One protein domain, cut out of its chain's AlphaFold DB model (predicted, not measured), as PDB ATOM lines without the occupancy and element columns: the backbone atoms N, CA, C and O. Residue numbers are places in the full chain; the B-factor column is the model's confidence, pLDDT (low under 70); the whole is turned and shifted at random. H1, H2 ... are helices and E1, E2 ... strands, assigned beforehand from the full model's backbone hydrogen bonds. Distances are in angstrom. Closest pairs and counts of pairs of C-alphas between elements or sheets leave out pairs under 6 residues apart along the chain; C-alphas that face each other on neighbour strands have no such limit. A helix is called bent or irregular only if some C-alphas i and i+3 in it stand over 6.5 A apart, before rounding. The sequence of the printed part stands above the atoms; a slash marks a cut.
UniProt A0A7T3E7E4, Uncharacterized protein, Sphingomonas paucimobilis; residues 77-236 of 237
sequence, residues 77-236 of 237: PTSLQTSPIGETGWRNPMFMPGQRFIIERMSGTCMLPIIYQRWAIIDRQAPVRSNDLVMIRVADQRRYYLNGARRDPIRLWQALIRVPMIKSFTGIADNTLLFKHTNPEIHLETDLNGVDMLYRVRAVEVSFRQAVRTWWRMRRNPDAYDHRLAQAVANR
ATOM      1  N   PRO A  77     477.263 432.864 397.684       80.88
ATOM      2  CA  PRO A  77     477.501 433.531 398.956       80.88
ATOM      3  C   PRO A  77     476.704 432.864 400.082       80.88
ATOM      4  O   PRO A  77     475.487 432.724 399.995       80.88
ATOM      5  N   THR A  78     477.392 432.504 401.166       87.06
ATOM      6  CA  THR A  78     476.797 432.008 402.415       87.06
ATOM      7  C   THR A  78     476.343 433.147 403.330       87.06
ATOM      8  O   THR A  78     475.444 432.962 404.146       87.06
ATOM      9  N   SER A  79     476.908 434.348 403.164       86.56
ATOM     10  CA  SER A  79     476.428 435.579 403.796       86.56
ATOM     11  C   SER A  79     476.290 436.718 402.787       86.56
ATOM     12  O   SER A  79     477.176 436.963 401.969       86.56
ATOM     13  N   LEU A  80     475.190 437.468 402.888       89.06
ATOM     14  CA  LEU A  80     474.908 438.654 402.071       89.06
ATOM     15  C   LEU A  80     475.242 439.969 402.787       89.06
ATOM     16  O   LEU A  80     474.975 441.046 402.250       89.06
ATOM     17  N   GLN A  81     475.811 439.909 403.992       90.88
ATOM     18  CA  GLN A  81     476.171 441.087 404.771       90.88
ATOM     19  C   GLN A  81     477.456 440.853 405.572       90.88
ATOM     20  O   GLN A  81     477.732 439.753 406.043       90.88
ATOM     21  N   THR A  82     478.227 441.918 405.766       87.06
ATOM     22  CA  THR A  82     479.370 441.930 406.680       87.06
ATOM     23  C   THR A  82     479.490 443.261 407.405       87.06
ATOM     24  O   THR A  82     479.066 444.310 406.910       87.06
ATOM     25  N   SER A  83     480.089 443.223 408.592       88.06
ATOM     26  CA  SER A  83     480.577 444.427 409.259       88.06
ATOM     27  C   SER A  83     481.678 445.087 408.418       88.06
ATOM     28  O   SER A  83     482.378 444.390 407.673       88.06
ATOM     29  N   PRO A  84     481.845 446.418 408.510       86.56
ATOM     30  CA  PRO A  84     482.962 447.090 407.862       86.56
ATOM     31  C   PRO A  84     484.291 446.569 408.418       86.56
ATOM     32  O   PRO A  84     484.414 446.303 409.615       86.56
ATOM     33  N   ILE A  85     485.297 446.464 407.552       81.56
ATOM     34  CA  ILE A  85     486.652 446.061 407.937       81.56
ATOM     35  C   ILE A  85     487.491 447.329 408.017       81.56
ATOM     36  O   ILE A  85     487.689 448.033 407.023       81.56
ATOM     37  N   GLY A  86     487.912 447.666 409.233       72.31
ATOM     38  CA  GLY A  86     488.732 448.835 409.498       72.31
ATOM     39  C   GLY A  86     490.210 448.560 409.255       72.31
ATOM     40  O   GLY A  86     490.710 447.518 409.658       72.31
ATOM     41  N   GLU A  87     490.912 449.524 408.661       62.22
ATOM     42  CA  GLU A  87     492.368 449.449 408.532       62.22
ATOM     43  C   GLU A  87     493.024 449.377 409.918       62.22
ATOM     44  O   GLU A  87     492.824 450.254 410.767       62.22
ATOM     45  N   THR A  88     493.823 448.333 410.153       49.34
ATOM     46  CA  THR A  88     494.675 448.231 411.340       49.34
ATOM     47  C   THR A  88     495.843 449.201 411.196       49.34
ATOM     48  O   THR A  88     496.926 448.855 410.725       49.34
ATOM     49  N   GLY A  89     495.608 450.444 411.612       42.38
ATOM     50  CA  GLY A  89     496.646 451.439 411.845       42.38
ATOM     51  C   GLY A  89     496.683 452.631 410.880       42.38
ATOM     52  O   GLY A  89     496.327 452.547 409.715       42.38
ATOM     53  N   TRP A  90     497.181 453.740 411.434       37.12
ATOM     54  CA  TRP A  90     497.752 455.003 410.924       37.12
ATOM     55  C   TRP A  90     498.339 455.121 409.494       37.12
ATOM     56  O   TRP A  90     498.841 456.187 409.145       37.12
ATOM     57  N   ARG A  91     498.283 454.103 408.627       40.53
ATOM     58  CA  ARG A  91     498.920 454.094 407.293       40.53
ATOM     59  C   ARG A  91     498.154 454.845 406.202       40.53
ATOM     60  O   ARG A  91     498.508 454.744 405.028       40.53
ATOM     61  N   ASN A  92     497.170 455.660 406.573       42.19
ATOM     62  CA  ASN A  92     496.459 456.493 405.623       42.19
ATOM     63  C   ASN A  92     496.352 457.950 406.122       42.19
ATOM     64  O   ASN A  92     495.523 458.249 406.978       42.19
ATOM     65  N   PRO A  93     497.180 458.881 405.607       36.94
ATOM     66  CA  PRO A  93     497.245 460.263 406.095       36.94
ATOM     67  C   PRO A  93     495.978 461.093 405.817       36.94
ATOM     68  O   PRO A  93     495.847 462.197 406.334       36.94
ATOM     69  N   MET A  94     495.022 460.568 405.040       38.84
ATOM     70  CA  MET A  94     493.688 461.162 404.845       38.84
ATOM     71  C   MET A  94     492.642 460.714 405.889       38.84
ATOM     72  O   MET A  94     491.471 461.068 405.771       38.84
ATOM     73  N   PHE A  95     493.027 459.908 406.887       50.97
ATOM     74  CA  PHE A  95     492.093 459.161 407.732       50.97
ATOM     75  C   PHE A  95     492.285 459.558 409.188       50.97
ATOM     76  O   PHE A  95     493.123 459.007 409.900       50.97
ATOM     77  N   MET A  96     491.473 460.507 409.653       45.97
ATOM     78  CA  MET A  96     491.434 460.819 411.078       45.97
ATOM     79  C   MET A  96     490.781 459.654 411.853       45.97
ATOM     80  O   MET A  96     489.741 459.120 411.424       45.97
ATOM     81  N   PRO A  97     491.358 459.240 412.997       46.84
ATOM     82  CA  PRO A  97     490.680 458.360 413.944       46.84
ATOM     83  C   PRO A  97     489.293 458.931 414.286       46.84
ATOM     84  O   PRO A  97     489.149 460.129 414.511       46.84
ATOM     85  N   GLY A  98     488.250 458.096 414.264       55.50
ATOM     86  CA  GLY A  98     486.877 458.511 414.594       55.50
ATOM     87  C   GLY A  98     486.072 459.185 413.472       55.50
ATOM     88  O   GLY A  98     484.869 459.396 413.625       55.50
ATOM     89  N   GLN A  99     486.666 459.478 412.311       67.31
ATOM     90  CA  GLN A  99     485.908 460.008 411.175       67.31
ATOM     91  C   GLN A  99     484.999 458.925 410.572       67.31
ATOM     92  O   GLN A  99     485.486 458.037 409.882       67.31
ATOM     93  N   ARG A 100     483.678 459.001 410.781       77.62
ATOM     94  CA  ARG A 100     482.716 458.038 410.203       77.62
ATOM     95  C   ARG A 100     482.600 458.139 408.678       77.62
ATOM     96  O   ARG A 100     482.570 457.116 408.005       77.62
ATOM     97  N   PHE A 101     482.539 459.358 408.142       79.25
ATOM     98  CA  PHE A 101     482.250 459.600 406.726       79.25
ATOM     99  C   PHE A 101     483.436 460.199 405.966       79.25
ATOM    100  O   PHE A 101     484.039 461.168 406.435       79.25
ATOM    101  N   ILE A 102     483.703 459.694 404.761       79.06
ATOM    102  CA  ILE A 102     484.772 460.160 403.859       79.06
ATOM    103  C   ILE A 102     484.179 460.549 402.504       79.06
ATOM    104  O   ILE A 102     483.205 459.945 402.060       79.06
ATOM    105  N   ILE A 103     484.765 461.556 401.854       77.62
ATOM    106  CA  ILE A 103     484.484 461.902 400.459       77.62
ATOM    107  C   ILE A 103     485.725 461.562 399.638       77.62
ATOM    108  O   ILE A 103     486.784 462.119 399.903       77.62
ATOM    109  N   GLU A 104     485.585 460.696 398.639       77.75
ATOM    110  CA  GLU A 104     486.702 460.256 397.796       77.75
ATOM    111  C   GLU A 104     486.374 460.450 396.316       77.75
ATOM    112  O   GLU A 104     485.243 460.209 395.874       77.75
ATOM    113  N   ARG A 105     487.366 460.870 395.524       75.62
ATOM    114  CA  ARG A 105     487.201 460.946 394.074       75.62
ATOM    115  C   ARG A 105     487.382 459.558 393.485       75.62
ATOM    116  O   ARG A 105     488.463 458.979 393.534       75.62
ATOM    117  N   MET A 106     486.341 459.048 392.847       72.19
ATOM    118  CA  MET A 106     486.431 457.783 392.145       72.19
ATOM    119  C   MET A 106     486.938 457.987 390.717       72.19
ATOM    120  O   MET A 106     486.566 458.927 390.009       72.19
ATOM    121  N   SER A 107     487.795 457.072 390.281       67.88
ATOM    122  CA  SER A 107     488.344 457.048 388.931       67.88
ATOM    123  C   SER A 107     488.486 455.610 388.435       67.88
ATOM    124  O   SER A 107     488.484 454.663 389.221       67.88
ATOM    125  N   GLY A 108     488.575 455.447 387.116       65.19
ATOM    126  CA  GLY A 108     488.669 454.145 386.461       65.19
ATOM    127  C   GLY A 108     487.412 453.758 385.683       65.19
ATOM    128  O   GLY A 108     486.349 454.362 385.816       65.19
ATOM    129  N   THR A 109     487.565 452.751 384.829       67.00
ATOM    130  CA  THR A 109     486.547 452.322 383.856       67.00
ATOM    131  C   THR A 109     485.857 451.015 384.235       67.00
ATOM    132  O   THR A 109     484.779 450.730 383.727       67.00
ATOM    133  N   CYS A 110     486.429 450.246 385.166       65.69
ATOM    134  CA  CYS A 110     485.943 448.902 385.492       65.69
ATOM    135  C   CYS A 110     484.542 448.853 386.128       65.69
ATOM    136  O   CYS A 110     483.918 447.803 386.178       65.69
ATOM    137  N   MET A 111     484.053 449.990 386.616       71.25
ATOM    138  CA  MET A 111     482.732 450.142 387.228       71.25
ATOM    139  C   MET A 111     481.859 451.108 386.414       71.25
ATOM    140  O   MET A 111     481.056 451.862 386.961       71.25
ATOM    141  N   LEU A 112     482.087 451.197 385.102       66.44
ATOM    142  CA  LEU A 112     481.201 451.936 384.206       66.44
ATOM    143  C   LEU A 112     479.828 451.249 384.123       66.44
ATOM    144  O   LEU A 112     479.775 450.023 384.193       66.44
ATOM    145  N   PRO A 113     478.727 452.013 383.970       64.31
ATOM    146  CA  PRO A 113     478.638 453.481 383.933       64.31
ATOM    147  C   PRO A 113     478.544 454.142 385.326       64.31
ATOM    148  O   PRO A 113     478.338 455.351 385.428       64.31
ATOM    149  N   ILE A 114     478.668 453.369 386.406       63.97
ATOM    150  CA  ILE A 114     478.389 453.794 387.785       63.97
ATOM    151  C   ILE A 114     479.388 454.859 388.280       63.97
ATOM    152  O   ILE A 114     478.997 455.791 388.983       63.97
ATOM    153  N   ILE A 115     480.672 454.745 387.915       61.22
ATOM    154  CA  ILE A 115     481.766 455.424 388.636       61.22
ATOM    155  C   ILE A 115     482.463 456.576 387.888       61.22
ATOM    156  O   ILE A 115     483.154 457.371 388.526       61.22
ATOM    157  N   TYR A 116     482.289 456.729 386.573       61.69
ATOM    158  CA  TYR A 116     483.145 457.622 385.769       61.69
ATOM    159  C   TYR A 116     483.227 459.063 386.298       61.69
ATOM    160  O   TYR A 116     482.259 459.817 386.217       61.69
ATOM    161  N   GLN A 117     484.404 459.428 386.821       63.03
ATOM    162  CA  GLN A 117     484.736 460.754 387.362       63.03
ATOM    163  C   GLN A 117     483.762 461.288 388.426       63.03
ATOM    164  O   GLN A 117     483.502 462.489 388.500       63.03
ATOM    165  N   ARG A 118     483.236 460.406 389.275       75.56
ATOM    166  CA  ARG A 118     482.299 460.782 390.339       75.56
ATOM    167  C   ARG A 118     482.967 460.869 391.707       75.56
ATOM    168  O   ARG A 118     484.102 460.445 391.903       75.56
ATOM    169  N   TRP A 119     482.238 461.416 392.667       81.06
ATOM    170  CA  TRP A 119     482.637 461.546 394.062       81.06
ATOM    171  C   TRP A 119     481.805 460.600 394.916       81.06
ATOM    172  O   TRP A 119     480.580 460.681 394.903       81.06
ATOM    173  N   ALA A 120     482.457 459.699 395.641       83.44
ATOM    174  CA  ALA A 120     481.802 458.792 396.572       83.44
ATOM    175  C   ALA A 120     481.762 459.385 397.974       83.44
ATOM    176  O   ALA A 120     482.723 460.007 398.420       83.44
ATOM    177  N   ILE A 121     480.667 459.121 398.680       85.62
ATOM    178  CA  ILE A 121     480.550 459.328 400.120       85.62
ATOM    179  C   ILE A 121     480.559 457.951 400.771       85.62
ATOM    180  O   ILE A 121     479.670 457.134 400.526       85.62
ATOM    181  N   ILE A 122     481.580 457.695 401.575       85.94
ATOM    182  CA  ILE A 122     481.862 456.405 402.200       85.94
ATOM    183  C   ILE A 122     481.506 456.482 403.684       85.94
ATOM    184  O   ILE A 122     481.899 457.439 404.349       85.94
ATOM    185  N   ASP A 123     480.789 455.484 404.199       86.81
ATOM    186  CA  ASP A 123     480.526 455.295 405.629       86.81
ATOM    187  C   ASP A 123     481.354 454.113 406.147       86.81
ATOM    188  O   ASP A 123     481.238 452.983 405.670       86.81
ATOM    189  N   ARG A 124     482.213 454.401 407.124       83.25
ATOM    190  CA  ARG A 124     483.163 453.456 407.724       83.25
ATOM    191  C   ARG A 124     482.552 452.573 408.802       83.25
ATOM    192  O   ARG A 124     483.211 451.647 409.258       83.25
ATOM    193  N   GLN A 125     481.342 452.894 409.247       84.75
ATOM    194  CA  GLN A 125     480.647 452.184 410.319       84.75
ATOM    195  C   GLN A 125     479.388 451.476 409.819       84.75
ATOM    196  O   GLN A 125     478.868 450.604 410.508       84.75
ATOM    197  N   ALA A 126     478.898 451.827 408.628       85.75
ATOM    198  CA  ALA A 126     477.746 451.156 408.051       85.75
ATOM    199  C   ALA A 126     478.067 449.686 407.718       85.75
ATOM    200  O   ALA A 126     479.125 449.408 407.144       85.75
ATOM    201  N   PRO A 127     477.137 448.754 407.997       89.62
ATOM    202  CA  PRO A 127     477.249 447.393 407.499       89.62
ATOM    203  C   PRO A 127     477.215 447.390 405.970       89.62
ATOM    204  O   PRO A 127     476.468 448.159 405.353       89.62
ATOM    205  N   VAL A 128     478.016 446.506 405.383       89.75
ATOM    206  CA  VAL A 128     478.120 446.265 403.942       89.75
ATOM    207  C   VAL A 128     477.147 445.158 403.568       89.75
ATOM    208  O   VAL A 128     477.183 444.090 404.173       89.75
ATOM    209  N   ARG A 129     476.289 445.398 402.578       89.88
ATOM    210  CA  ARG A 129     475.244 444.477 402.122       89.88
ATOM    211  C   ARG A 129     475.424 444.147 400.649       89.88
ATOM    212  O   ARG A 129     475.998 444.928 399.893       89.88
ATOM    213  N   SER A 130     474.917 442.990 400.241       86.62
ATOM    214  CA  SER A 130     474.944 442.552 398.846       86.62
ATOM    215  C   SER A 130     474.395 443.635 397.911       86.62
ATOM    216  O   SER A 130     473.423 444.321 398.231       86.62
ATOM    217  N   ASN A 131     475.051 443.790 396.764       85.56
ATOM    218  CA  ASN A 131     474.864 444.826 395.748       85.56
ATOM    219  C   ASN A 131     475.279 446.251 396.145       85.56
ATOM    220  O   ASN A 131     475.198 447.153 395.309       85.56
ATOM    221  N   ASP A 132     475.796 446.479 397.355       88.19
ATOM    222  CA  ASP A 132     476.400 447.768 397.682       88.19
ATOM    223  C   ASP A 132     477.670 448.011 396.864       88.19
ATOM    224  O   ASP A 132     478.445 447.100 396.563       88.19
ATOM    225  N   LEU A 133     477.938 449.282 396.566       89.00
ATOM    226  CA  LEU A 133     479.287 449.690 396.200       89.00
ATOM    227  C   LEU A 133     480.143 449.747 397.465       89.00
ATOM    228  O   LEU A 133     479.744 450.314 398.484       89.00
ATOM    229  N   VAL A 134     481.344 449.196 397.384       88.81
ATOM    230  CA  VAL A 134     482.301 449.149 398.482       88.81
ATOM    231  C   VAL A 134     483.629 449.738 398.067       88.81
ATOM    232  O   VAL A 134     484.095 449.536 396.947       88.81
ATOM    233  N   MET A 135     484.241 450.450 399.001       87.56
ATOM    234  CA  MET A 135     485.632 450.848 398.947       87.56
ATOM    235  C   MET A 135     486.455 449.771 399.642       87.56
ATOM    236  O   MET A 135     486.327 449.571 400.849       87.56
ATOM    237  N   ILE A 136     487.279 449.071 398.870       84.06
ATOM    238  CA  ILE A 136     488.047 447.915 399.319       84.06
ATOM    239  C   ILE A 136     489.542 448.129 399.092       84.06
ATOM    240  O   ILE A 136     489.970 448.563 398.020       84.06
ATOM    241  N   ARG A 137     490.351 447.781 400.088       79.81
ATOM    242  CA  ARG A 137     491.796 447.597 399.945       79.81
ATOM    243  C   ARG A 137     492.127 446.158 400.293       79.81
ATOM    244  O   ARG A 137     491.680 445.652 401.316       79.81
ATOM    245  N   VAL A 138     492.927 445.526 399.446       74.94
ATOM    246  CA  VAL A 138     493.419 444.166 399.673       74.94
ATOM    247  C   VAL A 138     494.936 444.192 399.821       74.94
ATOM    248  O   VAL A 138     495.617 444.969 399.151       74.94
ATOM    249  N   ALA A 139     495.484 443.346 400.682       67.81
ATOM    250  CA  ALA A 139     496.908 443.320 400.988       67.81
ATOM    251  C   ALA A 139     497.769 443.008 399.748       67.81
ATOM    252  O   ALA A 139     498.834 443.606 399.563       67.81
ATOM    253  N   ASP A 140     497.284 442.138 398.850       60.47
ATOM    254  CA  ASP A 140     497.999 441.710 397.632       60.47
ATOM    255  C   ASP A 140     497.671 442.554 396.380       60.47
ATOM    256  O   ASP A 140     497.925 442.176 395.233       60.47
ATOM    257  N   GLN A 141     497.126 443.760 396.562       60.25
ATOM    258  CA  GLN A 141     496.761 444.641 395.446       60.25
ATOM    259  C   GLN A 141     497.965 445.029 394.567       60.25
ATOM    260  O   GLN A 141     497.823 445.358 393.386       60.25
ATOM    261  N   ARG A 142     499.174 444.939 395.134       50.22
ATOM    262  CA  ARG A 142     500.446 445.191 394.454       50.22
ATOM    263  C   ARG A 142     500.636 444.276 393.237       50.22
ATOM    264  O   ARG A 142     501.088 444.766 392.206       50.22
ATOM    265  N   ARG A 143     500.259 442.992 393.295       51.38
ATOM    266  CA  ARG A 143     500.378 442.061 392.152       51.38
ATOM    267  C   ARG A 143     499.428 442.395 391.003       51.38
ATOM    268  O   ARG A 143     499.837 442.333 389.845       51.38
ATOM    269  N   TYR A 144     498.202 442.808 391.315       50.88
ATOM    270  CA  TYR A 144     497.195 443.171 390.313       50.88
ATOM    271  C   TYR A 144     497.646 444.363 389.462       50.88
ATOM    272  O   TYR A 144     497.636 444.311 388.231       50.88
ATOM    273  N   TYR A 145     498.125 445.423 390.114       50.16
ATOM    274  CA  TYR A 145     498.651 446.566 389.382       50.16
ATOM    275  C   TYR A 145     499.974 446.240 388.684       50.16
ATOM    276  O   TYR A 145     500.146 446.666 387.551       50.16
ATOM    277  N   LEU A 146     500.884 445.455 389.280       46.31
ATOM    278  CA  LEU A 146     502.168 445.108 388.649       46.31
ATOM    279  C   LEU A 146     502.012 444.308 387.347       46.31
ATOM    280  O   LEU A 146     502.756 444.559 386.397       46.31
ATOM    281  N   ASN A 147     501.023 443.415 387.258       43.97
ATOM    282  CA  ASN A 147     500.743 442.672 386.024       43.97
ATOM    283  C   ASN A 147     500.183 443.574 384.906       43.97
ATOM    284  O   ASN A 147     500.462 443.335 383.734       43.97
ATOM    285  N   GLY A 148     499.476 444.657 385.252       40.53
ATOM    286  CA  GLY A 148     498.987 445.668 384.302       40.53
ATOM    287  C   GLY A 148     499.895 446.895 384.109       40.53
ATOM    288  O   GLY A 148     499.613 447.722 383.241       40.53
ATOM    289  N   ALA A 149     500.955 447.046 384.912       41.22
ATOM    290  CA  ALA A 149     501.801 448.245 384.994       41.22
ATOM    291  C   ALA A 149     503.172 448.096 384.326       41.22
ATOM    292  O   ALA A 149     503.978 449.021 384.405       41.22
ATOM    293  N   ARG A 150     503.446 446.994 383.609       45.62
ATOM    294  CA  ARG A 150     504.712 446.821 382.863       45.62
ATOM    295  C   ARG A 150     505.003 447.941 381.843       45.62
ATOM    296  O   ARG A 150     506.092 447.958 381.284       45.62
ATOM    297  N   ARG A 151     504.065 448.867 381.595       43.19
ATOM    298  CA  ARG A 151     504.207 449.984 380.647       43.19
ATOM    299  C   ARG A 151     503.724 451.355 381.156       43.19
ATOM    300  O   ARG A 151     503.732 452.291 380.369       43.19
ATOM    301  N   ASP A 152     503.314 451.505 382.425       46.06
ATOM    302  CA  ASP A 152     502.737 452.773 382.922       46.06
ATOM    303  C   ASP A 152     503.193 453.120 384.365       46.06
ATOM    304  O   ASP A 152     502.789 452.448 385.325       46.06
ATOM    305  N   PRO A 153     504.013 454.175 384.550       42.41
ATOM    306  CA  PRO A 153     504.534 454.583 385.856       42.41
ATOM    307  C   PRO A 153     503.458 455.082 386.838       42.41
ATOM    308  O   PRO A 153     503.661 454.984 388.051       42.41
ATOM    309  N   ILE A 154     502.296 455.550 386.366       47.00
ATOM    310  CA  ILE A 154     501.182 455.969 387.237       47.00
ATOM    311  C   ILE A 154     500.511 454.740 387.858       47.00
ATOM    312  O   ILE A 154     500.214 454.724 389.055       47.00
ATOM    313  N   ARG A 155     500.343 453.664 387.082       46.69
ATOM    314  CA  ARG A 155     499.802 452.390 387.585       46.69
ATOM    315  C   ARG A 155     500.753 451.702 388.562       46.69
ATOM    316  O   ARG A 155     500.289 451.078 389.512       46.69
ATOM    317  N   LEU A 156     502.066 451.866 388.390       44.19
ATOM    318  CA  LEU A 156     503.075 451.406 389.351       44.19
ATOM    319  C   LEU A 156     502.974 452.165 390.687       44.19
ATOM    320  O   LEU A 156     503.059 451.563 391.752       44.19
ATOM    321  N   TRP A 157     502.757 453.480 390.647       42.19
ATOM    322  CA  TRP A 157     502.556 454.300 391.846       42.19
ATOM    323  C   TRP A 157     501.258 453.929 392.583       42.19
ATOM    324  O   TRP A 157     501.272 453.751 393.800       42.19
ATOM    325  N   GLN A 158     500.168 453.683 391.849       47.06
ATOM    326  CA  GLN A 158     498.910 453.171 392.410       47.06
ATOM    327  C   GLN A 158     499.066 451.768 393.028       47.06
ATOM    328  O   GLN A 158     498.516 451.510 394.100       47.06
ATOM    329  N   ALA A 159     499.886 450.901 392.413       46.31
ATOM    330  CA  ALA A 159     500.294 449.604 392.968       46.31
ATOM    331  C   ALA A 159     501.010 449.735 394.315       46.31
ATOM    332  O   ALA A 159     500.832 448.912 395.211       46.31
ATOM    333  N   LEU A 160     501.875 450.745 394.422       43.28
ATOM    334  CA  LEU A 160     502.758 450.960 395.564       43.28
ATOM    335  C   LEU A 160     502.037 451.622 396.742       43.28
ATOM    336  O   LEU A 160     502.402 451.356 397.883       43.28
ATOM    337  N   ILE A 161     501.013 452.438 396.480       45.62
ATOM    338  CA  ILE A 161     500.243 453.155 397.512       45.62
ATOM    339  C   ILE A 161     499.018 452.362 397.984       45.62
ATOM    340  O   ILE A 161     498.341 452.777 398.918       45.62
ATOM    341  N   ARG A 162     498.751 451.185 397.392       56.09
ATOM    342  CA  ARG A 162     497.567 450.361 397.703       56.09
ATOM    343  C   ARG A 162     496.287 451.200 397.632       56.09
ATOM    344  O   ARG A 162     495.488 451.245 398.571       56.09
ATOM    345  N   VAL A 163     496.136 451.942 396.530       61.75
ATOM    346  CA  VAL A 163     494.983 452.832 396.345       61.75
ATOM    347  C   VAL A 163     493.715 451.985 396.418       61.75
ATOM    348  O   VAL A 163     493.590 451.031 395.657       61.75
ATOM    349  N   PRO A 164     492.782 452.292 397.323       74.50
ATOM    350  CA  PRO A 164     491.580 451.495 397.488       74.50
ATOM    351  C   PRO A 164     490.760 451.476 396.194       74.50
ATOM    352  O   PRO A 164     490.651 452.473 395.480       74.50
ATOM    353  N   MET A 165     490.193 450.318 395.878       79.19
ATOM    354  CA  MET A 165     489.316 450.110 394.729       79.19
ATOM    355  C   MET A 165     487.869 450.333 395.121       79.19
ATOM    356  O   MET A 165     487.488 450.093 396.261       79.19
ATOM    357  N   ILE A 166     487.044 450.697 394.141       84.19
ATOM    358  CA  ILE A 166     485.594 450.621 394.284       84.19
ATOM    359  C   ILE A 166     485.080 449.426 393.489       84.19
ATOM    360  O   ILE A 166     485.438 449.267 392.317       84.19
ATOM    361  N   LYS A 167     484.267 448.583 394.127       86.25
ATOM    362  CA  LYS A 167     483.667 447.370 393.550       86.25
ATOM    363  C   LYS A 167     482.238 447.192 394.045       86.25
ATOM    364  O   LYS A 167     481.851 447.844 395.007       86.25
ATOM    365  N   SER A 168     481.451 446.348 393.386       88.38
ATOM    366  CA  SER A 168     480.142 445.935 393.905       88.38
ATOM    367  C   SER A 168     480.329 444.695 394.772       88.38
ATOM    368  O   SER A 168     480.926 443.723 394.316       88.38
ATOM    369  N   PHE A 169     479.878 444.732 396.020       89.31
ATOM    370  CA  PHE A 169     479.944 443.594 396.929       89.31
ATOM    371  C   PHE A 169     478.832 442.596 396.611       89.31
ATOM    372  O   PHE A 169     477.678 442.977 396.443       89.31
ATOM    373  N   THR A 170     479.176 441.315 396.538       88.50
ATOM    374  CA  THR A 170     478.221 440.245 396.233       88.50
ATOM    375  C   THR A 170     477.855 439.465 397.489       88.50
ATOM    376  O   THR A 170     476.678 439.182 397.710       88.50
ATOM    377  N   GLY A 171     478.837 439.169 398.336       88.00
ATOM    378  CA  GLY A 171     478.642 438.410 399.563       88.00
ATOM    379  C   GLY A 171     479.955 437.853 400.098       88.00
ATOM    380  O   GLY A 171     481.039 438.232 399.654       88.00
ATOM    381  N   ILE A 172     479.849 436.940 401.050       87.12
ATOM    382  CA  ILE A 172     480.957 436.141 401.570       87.12
ATOM    383  C   ILE A 172     480.607 434.669 401.370       87.12
ATOM    384  O   ILE A 172     479.467 434.288 401.624       87.12
ATOM    385  N   ALA A 173     481.574 433.863 400.945       86.69
ATOM    386  CA  ALA A 173     481.493 432.403 400.905       86.69
ATOM    387  C   ALA A 173     482.775 431.826 401.507       86.69
ATOM    388  O   ALA A 173     483.851 432.241 401.103       86.69
ATOM    389  N   ASP A 174     482.684 430.918 402.480       84.81
ATOM    390  CA  ASP A 174     483.834 430.183 403.040       84.81
ATOM    391  C   ASP A 174     485.073 431.055 403.332       84.81
ATOM    392  O   ASP A 174     486.171 430.824 402.829       84.81
ATOM    393  N   ASN A 175     484.877 432.115 404.126       83.19
ATOM    394  CA  ASN A 175     485.897 433.119 404.477       83.19
ATOM    395  C   ASN A 175     486.462 433.942 403.295       83.19
ATOM    396  O   ASN A 175     487.449 434.664 403.430       83.19
ATOM    397  N   THR A 176     485.811 433.877 402.141       82.88
ATOM    398  CA  THR A 176     486.185 434.581 400.916       82.88
ATOM    399  C   THR A 176     485.195 435.704 400.649       82.88
ATOM    400  O   THR A 176     483.985 435.495 400.577       82.88
ATOM    401  N   LEU A 177     485.709 436.920 400.501       84.62
ATOM    402  CA  LEU A 177     484.943 438.087 400.097       84.62
ATOM    403  C   LEU A 177     484.730 438.060 398.580       84.62
ATOM    404  O   LEU A 177     485.692 438.063 397.808       84.62
ATOM    405  N   LEU A 178     483.466 438.105 398.168       87.06
ATOM    406  CA  LEU A 178     483.046 438.096 396.774       87.06
ATOM    407  C   LEU A 178     482.616 439.494 396.342       87.06
ATOM    408  O   LEU A 178     481.802 440.160 396.992       87.06
ATOM    409  N   PHE A 179     483.136 439.934 395.205       86.31
ATOM    410  CA  PHE A 179     482.782 441.215 394.618       86.31
ATOM    411  C   PHE A 179     482.874 441.161 393.100       86.31
ATOM    412  O   PHE A 179     483.495 440.277 392.519       86.31
ATOM    413  N   LYS A 180     482.262 442.135 392.437       80.62
ATOM    414  CA  LYS A 180     482.264 442.224 390.983       80.62
ATOM    415  C   LYS A 180     482.591 443.616 390.488       80.62
ATOM    416  O   LYS A 180     482.410 444.619 391.188       80.62
ATOM    417  N   HIS A 181     483.098 443.663 389.264       77.25
ATOM    418  CA  HIS A 181     483.122 444.886 388.476       77.25
ATOM    419  C   HIS A 181     482.082 444.812 387.346       77.25
ATOM    420  O   HIS A 181     481.599 443.725 387.055       77.25
ATOM    421  N   THR A 182     481.655 445.948 386.793       69.19
ATOM    422  CA  THR A 182     480.507 446.002 385.863       69.19
ATOM    423  C   THR A 182     480.907 446.215 384.407       69.19
ATOM    424  O   THR A 182     480.047 446.161 383.535       69.19
ATOM    425  N   ASN A 183     482.182 446.497 384.121       63.78
ATOM    426  CA  ASN A 183     482.667 446.657 382.752       63.78
ATOM    427  C   ASN A 183     484.140 446.212 382.566       63.78
ATOM    428  O   ASN A 183     485.047 446.976 382.921       63.78
ATOM    429  N   PRO A 184     484.408 445.032 381.972       64.12
ATOM    430  CA  PRO A 184     483.444 443.947 381.715       64.12
ATOM    431  C   PRO A 184     482.845 443.413 383.025       64.12
ATOM    432  O   PRO A 184     483.288 443.813 384.093       64.12
ATOM    433  N   GLU A 185     481.826 442.555 382.993       71.69
ATOM    434  CA  GLU A 185     481.392 441.875 384.221       71.69
ATOM    435  C   GLU A 185     482.362 440.730 384.549       71.69
ATOM    436  O   GLU A 185     482.544 439.811 383.758       71.69
ATOM    437  N   ILE A 186     483.027 440.817 385.704       72.62
ATOM    438  CA  ILE A 186     483.951 439.800 386.233       72.62
ATOM    439  C   ILE A 186     483.744 439.723 387.736       72.62
ATOM    440  O   ILE A 186     483.734 440.746 388.437       72.62
ATOM    441  N   HIS A 187     483.631 438.486 388.206       76.12
ATOM    442  CA  HIS A 187     483.602 438.127 389.611       76.12
ATOM    443  C   HIS A 187     485.027 437.942 390.127       76.12
ATOM    444  O   HIS A 187     485.866 437.297 389.495       76.12
ATOM    445  N   LEU A 188     485.287 438.551 391.272       78.81
ATOM    446  CA  LEU A 188     486.572 438.596 391.936       78.81
ATOM    447  C   LEU A 188     486.394 438.080 393.360       78.81
ATOM    448  O   LEU A 188     485.417 438.406 394.039       78.81
ATOM    449  N   GLU A 189     487.378 437.316 393.806       80.50
ATOM    450  CA  GLU A 189     487.458 436.787 395.160       80.50
ATOM    451  C   GLU A 189     488.743 437.221 395.848       80.50
ATOM    452  O   GLU A 189     489.809 437.309 395.233       80.50
ATOM    453  N   THR A 190     488.641 437.465 397.149       78.25
ATOM    454  CA  THR A 190     489.793 437.616 398.036       78.25
ATOM    455  C   THR A 190     489.489 436.974 399.378       78.25
ATOM    456  O   THR A 190     488.379 437.099 399.884       78.25
ATOM    457  N   ASP A 191     490.484 436.342 399.990       82.69
ATOM    458  CA  ASP A 191     490.395 435.909 401.388       82.69
ATOM    459  C   ASP A 191     490.128 437.133 402.281       82.69
ATOM    460  O   ASP A 191     490.776 438.173 402.104       82.69
ATOM    461  N   LEU A 192     489.190 437.022 403.226       79.62
ATOM    462  CA  LEU A 192     488.884 438.070 404.204       79.62
ATOM    463  C   LEU A 192     490.113 438.465 405.026       79.62
ATOM    464  O   LEU A 192     490.281 439.642 405.336       79.62
ATOM    465  N   ASN A 193     491.018 437.520 405.302       78.50
ATOM    466  CA  ASN A 193     492.276 437.798 406.003       78.50
ATOM    467  C   ASN A 193     493.226 438.694 405.192       78.50
ATOM    468  O   ASN A 193     494.140 439.303 405.742       78.50
ATOM    469  N   GLY A 194     493.023 438.766 403.874       73.75
ATOM    470  CA  GLY A 194     493.763 439.632 402.963       73.75
ATOM    471  C   GLY A 194     493.097 440.988 402.725       73.75
ATOM    472  O   GLY A 194     493.560 441.729 401.858       73.75
ATOM    473  N   VAL A 195     492.008 441.319 403.425       78.81
ATOM    474  CA  VAL A 195     491.297 442.594 403.274       78.81
ATOM    475  C   VAL A 195     491.783 443.580 404.332       78.81
ATOM    476  O   VAL A 195     491.417 443.494 405.497       78.81
ATOM    477  N   ASP A 196     492.578 444.560 403.901       76.88
ATOM    478  CA  ASP A 196     493.073 445.633 404.773       76.88
ATOM    479  C   ASP A 196     491.944 446.613 405.144       76.88
ATOM    480  O   ASP A 196     491.981 447.257 406.188       76.88
ATOM    481  N   MET A 197     490.963 446.797 404.254       81.94
ATOM    482  CA  MET A 197     489.894 447.780 404.426       81.94
ATOM    483  C   MET A 197     488.668 447.398 403.602       81.94
ATOM    484  O   MET A 197     488.798 447.083 402.417       81.94
ATOM    485  N   LEU A 198     487.479 447.517 404.189       86.44
ATOM    486  CA  LEU A 198     486.199 447.362 403.500       86.44
ATOM    487  C   LEU A 198     485.167 448.327 404.082       86.44
ATOM    488  O   LEU A 198     484.695 448.137 405.203       86.44
ATOM    489  N   TYR A 199     484.786 449.334 403.301       89.12
ATOM    490  CA  TYR A 199     483.796 450.337 403.692       89.12
ATOM    491  C   TYR A 199     482.691 450.479 402.659       89.12
ATOM    492  O   TYR A 199     482.909 450.306 401.460       89.12
ATOM    493  N   ARG A 200     481.500 450.854 403.118       90.25
ATOM    494  CA  ARG A 200     480.337 451.008 402.252       90.25
ATOM    495  C   ARG A 200     480.310 452.386 401.604       90.25
ATOM    496  O   ARG A 200     480.396 453.405 402.287       90.25
ATOM    497  N   VAL A 201     480.112 452.437 400.293       88.38
ATOM    498  CA  VAL A 201     479.770 453.670 399.579       88.38
ATOM    499  C   VAL A 201     478.267 453.885 399.715       88.38
ATOM    500  O   VAL A 201     477.467 453.064 399.281       88.38
ATOM    501  N   ARG A 202     477.872 454.994 400.331       86.56
ATOM    502  CA  ARG A 202     476.464 455.309 400.606       86.56
ATOM    503  C   ARG A 202     475.830 456.201 399.549       86.56
ATOM    504  O   ARG A 202     474.619 456.174 399.363       86.56
ATOM    505  N   ALA A 203     476.636 457.016 398.881       85.31
ATOM    506  CA  ALA A 203     476.170 457.911 397.836       85.31
ATOM    507  C   ALA A 203     477.287 458.207 396.837       85.31
ATOM    508  O   ALA A 203     478.474 458.135 397.163       85.31
ATOM    509  N   VAL A 204     476.881 458.550 395.618       83.94
ATOM    510  CA  VAL A 204     477.774 458.903 394.518       83.94
ATOM    511  C   VAL A 204     477.238 460.159 393.846       83.94
ATOM    512  O   VAL A 204     476.084 460.196 393.428       83.94
ATOM    513  N   GLU A 205     478.084 461.171 393.711       82.25
ATOM    514  CA  GLU A 205     477.724 462.498 393.214       82.25
ATOM    515  C   GLU A 205     478.603 462.891 392.025       82.25
ATOM    516  O   GLU A 205     479.759 462.478 391.919       82.25
ATOM    517  N   VAL A 206     478.082 463.712 391.113       79.75
ATOM    518  CA  VAL A 206     478.825 464.106 389.898       79.75
ATOM    519  C   VAL A 206     479.854 465.208 390.154       79.75
ATOM    520  O   VAL A 206     480.735 465.438 389.333       79.75
ATOM    521  N   SER A 207     479.780 465.892 391.299       77.56
ATOM    522  CA  SER A 207     480.699 466.975 391.652       77.56
ATOM    523  C   SER A 207     481.057 466.973 393.135       77.56
ATOM    524  O   SER A 207     480.255 466.582 393.986       77.56
ATOM    525  N   PHE A 208     482.240 467.502 393.457       78.00
ATOM    526  CA  PHE A 208     482.706 467.617 394.839       78.00
ATOM    527  C   PHE A 208     481.746 468.442 395.703       78.00
ATOM    528  O   PHE A 208     481.414 468.065 396.823       78.00
ATOM    529  N   ARG A 209     481.227 469.552 395.165       78.31
ATOM    530  CA  ARG A 209     480.300 470.430 395.890       78.31
ATOM    531  C   ARG A 209     478.997 469.717 396.260       78.31
ATOM    532  O   ARG A 209     478.478 469.936 397.353       78.31
ATOM    533  N   GLN A 210     478.463 468.876 395.373       79.31
ATOM    534  CA  GLN A 210     477.296 468.045 395.681       79.31
ATOM    535  C   GLN A 210     477.637 466.970 396.710       79.31
ATOM    536  O   GLN A 210     476.889 466.823 397.671       79.31
ATOM    537  N   ALA A 211     478.799 466.320 396.587       79.94
ATOM    538  CA  ALA A 211     479.282 465.361 397.579       79.94
ATOM    539  C   ALA A 211     479.368 465.971 398.983       79.94
ATOM    540  O   ALA A 211     478.850 465.395 399.931       79.94
ATOM    541  N   VAL A 212     479.916 467.182 399.121       79.12
ATOM    542  CA  VAL A 212     479.977 467.894 400.411       79.12
ATOM    543  C   VAL A 212     478.580 468.203 400.958       79.12
ATOM    544  O   VAL A 212     478.328 468.020 402.149       79.12
ATOM    545  N   ARG A 213     477.639 468.642 400.111       82.94
ATOM    546  CA  ARG A 213     476.249 468.894 400.539       82.94
ATOM    547  C   ARG A 213     475.561 467.612 401.006       82.94
ATOM    548  O   ARG A 213     474.914 467.621 402.052       82.94
ATOM    549  N   THR A 214     475.693 466.529 400.247       82.88
ATOM    550  CA  THR A 214     475.115 465.228 400.594       82.88
ATOM    551  C   THR A 214     475.760 464.681 401.866       82.88
ATOM    552  O   THR A 214     475.036 464.293 402.775       82.88
ATOM    553  N   TRP A 215     477.083 464.782 402.014       84.38
ATOM    554  CA  TRP A 215     477.812 464.427 403.235       84.38
ATOM    555  C   TRP A 215     477.279 465.161 404.470       84.38
ATOM    556  O   TRP A 215     476.996 464.529 405.486       84.38
ATOM    557  N   TRP A 216     477.055 466.476 404.380       81.75
ATOM    558  CA  TRP A 216     476.480 467.250 405.486       81.75
ATOM    559  C   TRP A 216     475.087 466.763 405.886       81.75
ATOM    560  O   TRP A 216     474.769 466.713 407.075       81.75
ATOM    561  N   ARG A 217     474.251 466.395 404.910       84.25
ATOM    562  CA  ARG A 217     472.913 465.853 405.175       84.25
ATOM    563  C   ARG A 217     472.987 464.457 405.794       84.25
ATOM    564  O   ARG A 217     472.298 464.204 406.774       84.25
ATOM    565  N   MET A 218     473.865 463.598 405.279       80.56
ATOM    566  CA  MET A 218     474.112 462.256 405.812       80.56
ATOM    567  C   MET A 218     474.641 462.285 407.241       80.56
ATOM    568  O   MET A 218     474.222 461.486 408.067       80.56
ATOM    569  N   ARG A 219     475.511 463.243 407.572       80.75
ATOM    570  CA  ARG A 219     476.016 463.411 408.937       80.75
ATOM    571  C   ARG A 219     474.901 463.717 409.944       80.75
ATOM    572  O   ARG A 219     475.028 463.340 411.102       80.75
ATOM    573  N   ARG A 220     473.835 464.402 409.516       83.00
ATOM    574  CA  ARG A 220     472.679 464.746 410.366       83.00
ATOM    575  C   ARG A 220     471.627 463.641 410.424       83.00
ATOM    576  O   ARG A 220     470.941 463.530 411.427       83.00
ATOM    577  N   ASN A 221     471.487 462.857 409.356       82.25
ATOM    578  CA  ASN A 221     470.572 461.722 409.293       82.25
ATOM    579  C   ASN A 221     471.180 460.610 408.418       82.25
ATOM    580  O   ASN A 221     470.968 460.602 407.199       82.25
ATOM    581  N   PRO A 222     471.976 459.706 409.016       74.38
ATOM    582  CA  PRO A 222     472.673 458.657 408.276       74.38
ATOM    583  C   PRO A 222     471.725 457.703 407.551       74.38
ATOM    584  O   PRO A 222     471.984 457.336 406.399       74.38
ATOM    585  N   ASP A 223     470.617 457.342 408.197       72.50
ATOM    586  CA  ASP A 223     469.734 456.253 407.770       72.50
ATOM    587  C   ASP A 223     468.855 456.651 406.577       72.50
ATOM    588  O   ASP A 223     468.585 455.835 405.700       72.50
ATOM    589  N   ALA A 224     468.529 457.941 406.436       68.75
ATOM    590  CA  ALA A 224     467.744 458.463 405.311       68.75
ATOM    591  C   ALA A 224     468.401 458.295 403.922       68.75
ATOM    592  O   ALA A 224     467.755 458.521 402.896       68.75
ATOM    593  N   TYR A 225     469.685 457.934 403.861       67.81
ATOM    594  CA  TYR A 225     470.447 457.836 402.612       67.81
ATOM    595  C   TYR A 225     470.693 456.404 402.127       67.81
ATOM    596  O   TYR A 225     471.261 456.234 401.050       67.81
ATOM    597  N   ASP A 226     470.225 455.387 402.856       64.31
ATOM    598  CA  ASP A 226     470.370 453.977 402.467       64.31
ATOM    599  C   ASP A 226     469.707 453.647 401.112       64.31
ATOM    600  O   ASP A 226     470.213 452.829 400.346       64.31
ATOM    601  N   HIS A 227     468.612 454.330 400.767       53.47
ATOM    602  CA  HIS A 227     467.805 454.018 399.580       53.47
ATOM    603  C   HIS A 227     468.374 454.547 398.254       53.47
ATOM    604  O   HIS A 227     468.033 454.031 397.188       53.47
ATOM    605  N   ARG A 228     469.246 455.565 398.282       54.03
ATOM    606  CA  ARG A 228     469.679 456.258 397.053       54.03
ATOM    607  C   ARG A 228     470.611 455.427 396.183       54.03
ATOM    608  O   ARG A 228     470.534 455.521 394.960       54.03
ATOM    609  N   LEU A 229     471.488 454.628 396.790       59.69
ATOM    610  CA  LEU A 229     472.420 453.797 396.029       59.69
ATOM    611  C   LEU A 229     471.700 452.595 395.403       59.69
ATOM    612  O   LEU A 229     471.894 452.319 394.224       59.69
ATOM    613  N   ALA A 230     470.800 451.961 396.162       50.91
ATOM    614  CA  ALA A 230     469.961 450.868 395.679       50.91
ATOM    615  C   ALA A 230     469.089 451.303 394.489       50.91
ATOM    616  O   ALA A 230     469.043 450.603 393.487       50.91
ATOM    617  N   GLN A 231     468.482 452.495 394.538       46.28
ATOM    618  CA  GLN A 231     467.714 453.047 393.412       46.28
ATOM    619  C   GLN A 231     468.591 453.411 392.203       46.28
ATOM    620  O   GLN A 231     468.180 453.205 391.065       46.28
ATOM    621  N   ALA A 232     469.803 453.933 392.419       49.53
ATOM    622  CA  ALA A 232     470.724 454.267 391.330       49.53
ATOM    623  C   ALA A 232     471.269 453.026 390.598       49.53
ATOM    624  O   ALA A 232     471.601 453.122 389.415       49.53
ATOM    625  N   VAL A 233     471.361 451.889 391.298       49.81
ATOM    626  CA  VAL A 233     471.727 450.581 390.736       49.81
ATOM    627  C   VAL A 233     470.511 449.894 390.099       49.81
ATOM    628  O   VAL A 233     470.636 449.375 388.997       49.81
ATOM    629  N   ALA A 234     469.335 449.940 390.737       42.75
ATOM    630  CA  ALA A 234     468.120 449.264 390.272       42.75
ATOM    631  C   ALA A 234     467.452 449.935 389.060       42.75
ATOM    632  O   ALA A 234     466.993 449.241 388.166       42.75
ATOM    633  N   ASN A 235     467.449 451.269 388.966       39.41
ATOM    634  CA  ASN A 235     466.809 451.991 387.852       39.41
ATOM    635  C   ASN A 235     467.632 451.977 386.546       39.41
ATOM    636  O   ASN A 235     467.458 452.849 385.692       39.41
ATOM    637  N   ARG A 236     468.601 451.064 386.420       44.09
ATOM    638  CA  ARG A 236     469.477 450.919 385.247       44.09
ATOM    639  C   ARG A 236     469.756 449.458 384.862       44.09
ATOM    640  O   ARG A 236     470.607 449.249 383.997       44.09
TER     641      ARG A 236
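This is residues 77 to 236 of the 237 residues of an uncharacterized protein of Sphingomonas paucimobilis (UniProt A0A7T3E7E4). A single strongly twisted sheet of seven strands makes the core, folded by two long bent strands, E4 and E7; H3 packs over E2 and E7, H4 packs on the sheet at E7, and the helical hairpin H1 and H2 lies off the sheet at the opposite end of the longest axis. The printed part has 160 residues, with four named helices and seven named strands in the order E1 E2 E3 H1 H2 E4 E5 E6 E7 H3 H4. The sheet order is E1 E2 E7 E3 E4 E5 E6, antiparallel throughout, and the class is mixed, helices and strands. The whole is compact, with a radius of gyration of the C-alphas of 15.2 A and spans of 44 by 36 by 35 A.

After residues 77 to 100, with no named element, E1 is residues 101 to 105, starting at C-alpha 101 (482.250, 459.600, 406.726). E2 is residues 119 to 123 and E3 residues 133 to 138. H1 is residues 141 to 148 and H2 residues 153 to 161. E4, residues 165 to 173, is 20.3 A long and bends by 74 degrees at residue 168. E5 is residues 176 to 182 and E6 residues 185 to 191, 20.3 A. E7, residues 195 to 205, is 26.1 A long and bends by 67 degrees at residue 202. H3 is residues 208 to 220, 18.7 A, and H4 residues 223 to 234, 18.9 A, ending at C-alpha 234 (468.120, 449.264, 390.272). H4 is irregular: C-alphas 224 and 227 are 7.3 A apart.

E1 and E2 form a hairpin, with N 104 and O 120 at 3.0 A. E7 pairs with E2 over residues 200 to 205, N 121 to O 203 at 2.8 A, and with E3 over 195 to 200, N 199 to O 135 at 2.9 A. E3 and E4 have N 134 and O 167 at 2.8 A. E4, E5 and E6 are a meander, each the antiparallel neighbour of the one before, with N 180 and O 168 at 2.8 A and N 179 and O 188 at 3.0 A. H3 and H4 with the sheet make two layers, helices on one face of a sheet. H3 runs along the strands, 14 degrees from E2 on the local plane, at a height over the sheet of 8.7 A; its closest C-alpha pair with E2 is Trp 119 and Phe 208, 6.1 A. H4 is on the sheet too, its closest C-alphas to E7 being Leu 229 and Ala 203, 5.9 A. H1 and H2 touch, the C-alphas of Arg 142 and Ala 159 being 4.7 A apart, at a shallow tilt of 13 degrees, opposite ways; neither is on the sheet. Each O i to N i+4 pair is within hydrogen-bond range in H2 and H3, against 3 of 4 in H1 and 4 of 8 in H4.

The two C-alphas farthest apart, those of Arg 150 and Arg 220, are 45.9 A apart. The printed part has no cut. The link from E1 to E2, 13 residues, is long. Mean pLDDT of the printed part is 70.5; residues 87 to 99, 139 to 163 and 224 to 236 are among those under 70.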